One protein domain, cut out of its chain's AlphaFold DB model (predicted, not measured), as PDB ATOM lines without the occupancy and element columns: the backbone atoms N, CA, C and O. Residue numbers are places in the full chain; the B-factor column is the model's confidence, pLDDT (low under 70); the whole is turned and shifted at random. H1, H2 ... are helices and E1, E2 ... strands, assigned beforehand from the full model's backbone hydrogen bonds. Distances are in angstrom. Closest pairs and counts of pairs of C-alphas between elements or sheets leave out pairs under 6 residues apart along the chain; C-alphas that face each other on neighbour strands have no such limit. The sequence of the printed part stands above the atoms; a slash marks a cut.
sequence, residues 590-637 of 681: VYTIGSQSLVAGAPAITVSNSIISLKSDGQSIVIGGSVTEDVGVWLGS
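This is residues 590 to 637 of the 681 residues of an uncharacterized protein of Hyaloscypha variabilis F (UniProt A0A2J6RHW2). A four-stranded sheet, E3 E4 E5 E6, turns like a twisted ribbon, its strands' lines turning by 92 degrees from edge to edge. The small hairpin of E1 and E2 packs by E2 near E3 and E4, while the one-turn helix H1 sits by E5 and E6, apart from that hairpin. The printed part has 48 residues, with six named strands followed by one named helix; the larger sheet has the order E3 E4 E5 E6, the smaller E1 E2, both antiparallel. The class is mostly strand, and the whole is compact and rounded, with a radius of gyration of the C-alphas of 9.6 A and spans of 23 by 19 by 17 A.

In the larger sheet, E3 is residues 605 to 607, and E4, the longest strand, is residues 610 to 614, 13.2 A from first to last C-alpha. E5 is residues 620 to 623, and E6 is residues 627 to 630, 10.2 A long. E1 is residues 590 to 593, with C-alpha 590 at (261.487, 292.598, 317.371), and E2 is residues 596 to 599. H1 is residues 631 to 634, with C-alpha 634 at (262.380, 305.755, 316.505).

E3, E4, E5 and E6 form a meander, each strand the antiparallel neighbour of the one before, with E3 and E6 as edge strands. The sheet is only just strongly twisted, its C-alphas lying up to 4.1 A off the best plane. The pairing of E4 is staggered: residues 610 to 612 pair with E3, and residues 612 to 614 with E5. In the hairpin of E3 and E4, N 605 and O 612 are 2.8 A apart, within hydrogen-bond range. Across the hairpin of E4 and E5, N 622 and O 613 are 2.8 A apart, and across that of E5 and E6, N 623 and O 627 are 2.8 A apart. E1 and E2 are a hairpin at 152 degrees between directions, with N 598 and O 591 2.8 A apart. The closest C-alphas of E2 and E4 are those of Leu 598 and Leu 614, 6.0 A apart. E1 is apart from E4, E5, E6 and H1. H1 only grazes the larger sheet; its closest C-alphas with E5 are Val 631 and Ser 620, 5.6 A apart. H1 is too short for an O i to N i+4 pair, and its one O i to N i+3 pair is within hydrogen-bond range.

The two C-alphas farthest apart, those of Pro 603 and Ser 637, are 25.6 A apart. The printed part has no cut, and its links between named elements are tight. The mean pLDDT of the printed part is 85.0, and residues 636 to 637 are under 70.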
ATOM      1  N   VAL A 590     260.486 292.488 316.309       77.25
ATOM      2  CA  VAL A 590     261.487 292.598 317.371       77.25
ATOM      3  C   VAL A 590     262.480 293.685 317.002       77.25
ATOM      4  O   VAL A 590     263.058 293.663 315.917       77.25
ATOM      5  N   TYR A 591     262.696 294.618 317.925       82.44
ATOM      6  CA  TYR A 591     263.590 295.755 317.744       82.44
ATOM      7  C   TYR A 591     264.725 295.696 318.755       82.44
ATOM      8  O   TYR A 591     264.495 295.654 319.962       82.44
ATOM      9  N   THR A 592     265.968 295.706 318.284       79.75
ATOM     10  CA  THR A 592     267.138 295.755 319.166       79.75
ATOM     11  C   THR A 592     267.506 297.210 319.443       79.75
ATOM     12  O   THR A 592     267.868 297.945 318.527       79.75
ATOM     13  N   ILE A 593     267.424 297.629 320.709       81.38
ATOM     14  CA  ILE A 593     267.858 298.952 321.171       81.38
ATOM     15  C   ILE A 593     269.075 298.760 322.079       81.38
ATOM     16  O   ILE A 593     268.992 298.207 323.179       81.38
ATOM     17  N   GLY A 594     270.240 299.196 321.595       84.88
ATOM     18  CA  GLY A 594     271.522 298.907 322.238       84.88
ATOM     19  C   GLY A 594     271.823 297.406 322.215       84.88
ATOM     20  O   GLY A 594     271.910 296.807 321.150       84.88
ATOM     21  N   SER A 595     271.978 296.799 323.392       74.19
ATOM     22  CA  SER A 595     272.232 295.360 323.570       74.19
ATOM     23  C   SER A 595     270.998 294.552 324.004       74.19
ATOM     24  O   SER A 595     271.132 293.384 324.370       74.19
ATOM     25  N   GLN A 596     269.805 295.156 324.001       81.19
ATOM     26  CA  GLN A 596     268.558 294.541 324.468       81.19
ATOM     27  C   GLN A 596     267.510 294.500 323.346       81.19
ATOM     28  O   GLN A 596     267.420 295.426 322.542       81.19
ATOM     29  N   SER A 597     266.700 293.439 323.309       82.31
ATOM     30  CA  SER A 597     265.647 293.255 322.301       82.31
ATOM     31  C   SER A 597     264.258 293.491 322.888       82.31
ATOM     32  O   SER A 597     263.846 292.817 323.830       82.31
ATOM     33  N   LEU A 598     263.526 294.424 322.286       86.06
ATOM     34  CA  LEU A 598     262.106 294.672 322.496       86.06
ATOM     35  C   LEU A 598     261.289 293.725 321.620       86.06
ATOM     36  O   LEU A 598     261.357 293.811 320.397       86.06
ATOM     37  N   VAL A 599     260.510 292.849 322.249       86.44
ATOM     38  CA  VAL A 599     259.556 291.941 321.592       86.44
ATOM     39  C   VAL A 599     258.138 292.436 321.882       86.44
ATOM     40  O   VAL A 599     257.872 292.906 322.991       86.44
ATOM     41  N   ALA A 600     257.226 292.341 320.914       83.44
ATOM     42  CA  ALA A 600     255.849 292.813 321.074       83.44
ATOM     43  C   ALA A 600     255.152 292.136 322.271       83.44
ATOM     44  O   ALA A 600     255.040 290.912 322.329       83.44
ATOM     45  N   GLY A 601     254.698 292.933 323.244       80.69
ATOM     46  CA  GLY A 601     254.038 292.443 324.459       80.69
ATOM     47  C   GLY A 601     254.967 291.847 325.528       80.69
ATOM     48  O   GLY A 601     254.473 291.358 326.544       80.69
ATOM     49  N   ALA A 602     256.290 291.884 325.347       85.50
ATOM     50  CA  ALA A 602     257.242 291.474 326.379       85.50
ATOM     51  C   ALA A 602     257.394 292.536 327.495       85.50
ATOM     52  O   ALA A 602     257.025 293.700 327.303       85.50
ATOM     53  N   PRO A 603     257.953 292.167 328.669       88.75
ATOM     54  CA  PRO A 603     258.267 293.121 329.730       88.75
ATOM     55  C   PRO A 603     259.154 294.274 329.247       88.75
ATOM     56  O   PRO A 603     260.009 294.099 328.379       88.75
ATOM     57  N   ALA A 604     258.967 295.452 329.842       90.19
ATOM     58  CA  ALA A 604     259.737 296.636 329.490       90.19
ATOM     59  C   ALA A 604     261.228 296.482 329.833       90.19
ATOM     60  O   ALA A 604     261.583 296.065 330.938       90.19
ATOM     61  N   ILE A 605     262.095 296.883 328.905       91.25
ATOM     62  CA  ILE A 605     263.538 297.010 329.116       91.25
ATOM     63  C   ILE A 605     263.875 298.399 329.666       91.25
ATOM     64  O   ILE A 605     263.096 299.342 329.523       91.25
ATOM     65  N   THR A 606     265.047 298.555 330.281       92.62
ATOM     66  CA  THR A 606     265.563 299.880 330.668       92.62
ATOM     67  C   THR A 606     266.755 300.245 329.793       92.62
ATOM     68  O   THR A 606     267.744 299.511 329.742       92.62
ATOM     69  N   VAL A 607     266.665 301.391 329.120       90.25
ATOM     70  CA  VAL A 607     267.710 301.967 328.265       90.25
ATOM     71  C   VAL A 607     267.946 303.401 328.730       90.25
ATOM     72  O   VAL A 607     267.019 304.203 328.738       90.25
ATOM     73  N   SER A 608     269.171 303.731 329.150       90.38
ATOM     74  CA  SER A 608     269.545 305.087 329.599       90.38
ATOM     75  C   SER A 608     268.583 305.689 330.643       90.38
ATOM     76  O   SER A 608     268.148 306.830 330.521       90.38
ATOM     77  N   ASN A 609     268.225 304.898 331.662       91.94
ATOM     78  CA  ASN A 609     267.220 305.188 332.703       91.94
ATOM     79  C   ASN A 609     265.767 305.391 332.217       91.94
ATOM     80  O   ASN A 609     264.876 305.567 333.047       91.94
ATOM     81  N   SER A 610     265.485 305.310 330.916       91.94
ATOM     82  CA  SER A 610     264.122 305.249 330.385       91.94
ATOM     83  C   SER A 610     263.632 303.803 330.320       91.94
ATOM     84  O   SER A 610     264.302 302.927 329.774       91.94
ATOM     85  N   ILE A 611     262.443 303.554 330.868       92.75
ATOM     86  CA  ILE A 611     261.730 302.280 330.723       92.75
ATOM     87  C   ILE A 611     261.017 302.291 329.368       92.75
ATOM     88  O   ILE A 611     260.263 303.225 329.094       92.75
ATOM     89  N   ILE A 612     261.256 301.273 328.542       95.06
ATOM     90  CA  ILE A 612     260.743 301.144 327.173       95.06
ATOM     91  C   ILE A 612     260.117 299.753 327.008       95.06
ATOM     92  O   ILE A 612     260.780 298.753 327.273       95.06
ATOM     93  N   SER A 613     258.871 299.659 326.546       93.88
ATOM     94  CA  SER A 613     258.261 298.408 326.057       93.88
ATOM     95  C   SER A 613     257.727 298.565 324.635       93.88
ATOM     96  O   SER A 613     257.529 299.678 324.156       93.88
ATOM     97  N   LEU A 614     257.490 297.444 323.953       92.12
ATOM     98  CA  LEU A 614     256.764 297.399 322.685       92.12
ATOM     99  C   LEU A 614     255.378 296.815 322.971       92.12
ATOM    100  O   LEU A 614     255.275 295.781 323.638       92.12
ATOM    101  N   LYS A 615     254.308 297.460 322.499       87.75
ATOM    102  CA  LYS A 615     252.953 296.905 322.626       87.75
ATOM    103  C   LYS A 615     252.839 295.582 321.870       87.75
ATOM    104  O   LYS A 615     253.644 295.276 320.995       87.75
ATOM    105  N   SER A 616     251.812 294.800 322.196       84.12
ATOM    106  CA  SER A 616     251.495 293.538 321.514       84.12
ATOM    107  C   SER A 616     251.168 293.701 320.022       84.12
ATOM    108  O   SER A 616     251.254 292.725 319.287       84.12
ATOM    109  N   ASP A 617     250.849 294.918 319.566       80.75
ATOM    110  CA  ASP A 617     250.699 295.263 318.144       80.75
ATOM    111  C   ASP A 617     252.027 295.299 317.356       80.75
ATOM    112  O   ASP A 617     252.007 295.228 316.130       80.75
ATOM    113  N   GLY A 618     253.178 295.403 318.032       84.69
ATOM    114  CA  GLY A 618     254.496 295.512 317.397       84.69
ATOM    115  C   GLY A 618     254.788 296.851 316.702       84.69
ATOM    116  O   GLY A 618     255.894 297.028 316.206       84.69
ATOM    117  N   GLN A 619     253.845 297.795 316.683       88.50
ATOM    118  CA  GLN A 619     253.939 299.087 315.983       88.50
ATOM    119  C   GLN A 619     254.152 300.267 316.945       88.50
ATOM    120  O   GLN A 619     254.699 301.298 316.561       88.50
ATOM    121  N   SER A 620     253.732 300.123 318.203       89.38
ATOM    122  CA  SER A 620     253.806 301.155 319.241       89.38
ATOM    123  C   SER A 620     254.879 300.863 320.293       89.38
ATOM    124  O   SER A 620     254.795 299.867 321.016       89.38
ATOM    125  N   ILE A 621     255.825 301.786 320.470       91.25
ATOM    126  CA  ILE A 621     256.714 301.832 321.639       91.25
ATOM    127  C   ILE A 621     256.004 302.578 322.780       91.25
ATOM    128  O   ILE A 621     255.349 303.592 322.551       91.25
ATOM    129  N   VAL A 622     256.145 302.102 324.022       92.44
ATOM    130  CA  VAL A 622     255.710 302.806 325.239       92.44
ATOM    131  C   VAL A 622     256.923 303.193 326.079       92.44
ATOM    132  O   VAL A 622     257.659 302.329 326.550       92.44
ATOM    133  N   ILE A 623     257.099 304.493 326.309       92.62
ATOM    134  CA  ILE A 623     258.186 305.082 327.097       92.62
ATOM    135  C   ILE A 623     257.627 305.564 328.440       92.62
ATOM    136  O   ILE A 623     256.561 306.185 328.510       92.62
ATOM    137  N   GLY A 624     258.330 305.260 329.535       90.19
ATOM    138  CA  GLY A 624     257.955 305.696 330.887       90.19
ATOM    139  C   GLY A 624     256.561 305.227 331.323       90.19
ATOM    140  O   GLY A 624     255.896 305.913 332.096       90.19
ATOM    141  N   GLY A 625     256.080 304.107 330.767       85.00
ATOM    142  CA  GLY A 625     254.757 303.538 331.049       85.00
ATOM    143  C   GLY A 625     253.557 304.405 330.640       85.00
ATOM    144  O   GLY A 625     252.448 304.117 331.081       85.00
ATOM    145  N   SER A 626     253.752 305.468 329.852       81.81
ATOM    146  CA  SER A 626     252.695 306.463 329.588       81.81
ATOM    147  C   SER A 626     252.747 307.104 328.198       81.81
ATOM    148  O   SER A 626     251.701 307.274 327.572       81.81
ATOM    149  N   VAL A 627     253.933 307.426 327.676       85.94
ATOM    150  CA  VAL A 627     254.080 307.994 326.328       85.94
ATOM    151  C   VAL A 627     254.051 306.852 325.315       85.94
ATOM    152  O   VAL A 627     254.907 305.979 325.377       85.94
ATOM    153  N   THR A 628     253.082 306.834 324.395       87.75
ATOM    154  CA  THR A 628     253.115 305.933 323.227       87.75
ATOM    155  C   THR A 628     253.666 306.689 322.020       87.75
ATOM    156  O   THR A 628     253.125 307.739 321.679       87.75
ATOM    157  N   GLU A 629     254.668 306.130 321.348       92.12
ATOM    158  CA  GLU A 629     255.212 306.629 320.080       92.12
ATOM    159  C   GLU A 629     255.170 305.530 319.008       92.12
ATOM    160  O   GLU A 629     255.324 304.344 319.306       92.12
ATOM    161  N   ASP A 630     254.950 305.926 317.754       87.88
ATOM    162  CA  ASP A 630     255.030 305.026 316.599       87.88
ATOM    163  C   ASP A 630     256.492 304.619 316.355       87.88
ATOM    164  O   ASP A 630     257.402 305.455 316.386       87.88
ATOM    165  N   VAL A 631     256.736 303.331 316.110       87.00
ATOM    166  CA  VAL A 631     258.092 302.793 315.955       87.00
ATOM    167  C   VAL A 631     258.850 303.403 314.764       87.00
ATOM    168  O   VAL A 631     260.072 303.537 314.814       87.00
ATOM    169  N   GLY A 632     258.149 303.875 313.728       79.94
ATOM    170  CA  GLY A 632     258.717 304.596 312.585       79.94
ATOM    171  C   GLY A 632     259.325 305.963 312.930       79.94
ATOM    172  O   GLY A 632     260.149 306.469 312.162       79.94
ATOM    173  N   VAL A 633     258.981 306.539 314.090       84.50
ATOM    174  CA  VAL A 633     259.642 307.735 314.647       84.50
ATOM    175  C   VAL A 633     261.025 307.364 315.191       84.50
ATOM    176  O   VAL A 633     262.010 308.031 314.883       84.50
ATOM    177  N   TRP A 634     261.121 306.257 315.934       78.31
ATOM    178  CA  TRP A 634     262.380 305.755 316.505       78.31
ATOM    179  C   TRP A 634     263.330 305.164 315.463       78.31
ATOM    180  O   TRP A 634     264.545 305.300 315.586       78.31
ATOM    181  N   LEU A 635     262.787 304.549 314.411       77.50
ATOM    182  CA  LEU A 635     263.559 304.013 313.286       77.50
ATOM    183  C   LEU A 635     264.030 305.096 312.295       77.50
ATOM    184  O   LEU A 635     264.653 304.768 311.287       77.50
ATOM    185  N   GLY A 636     263.752 306.377 312.564       58.31
ATOM    186  CA  GLY A 636     264.281 307.494 311.783       58.31
ATOM    187  C   GLY A 636     263.731 307.583 310.359       58.31
ATOM    188  O   GLY A 636     264.466 307.965 309.445       58.31
ATOM    189  N   SER A 637     262.456 307.232 310.145       44.53
ATOM    190  CA  SER A 637     261.819 307.428 308.837       44.53
ATOM    191  C   SER A 637     261.918 308.900 308.411       44.53
ATOM    192  O   SER A 637     261.637 309.813 309.187       44.53
TER     193      SER A 637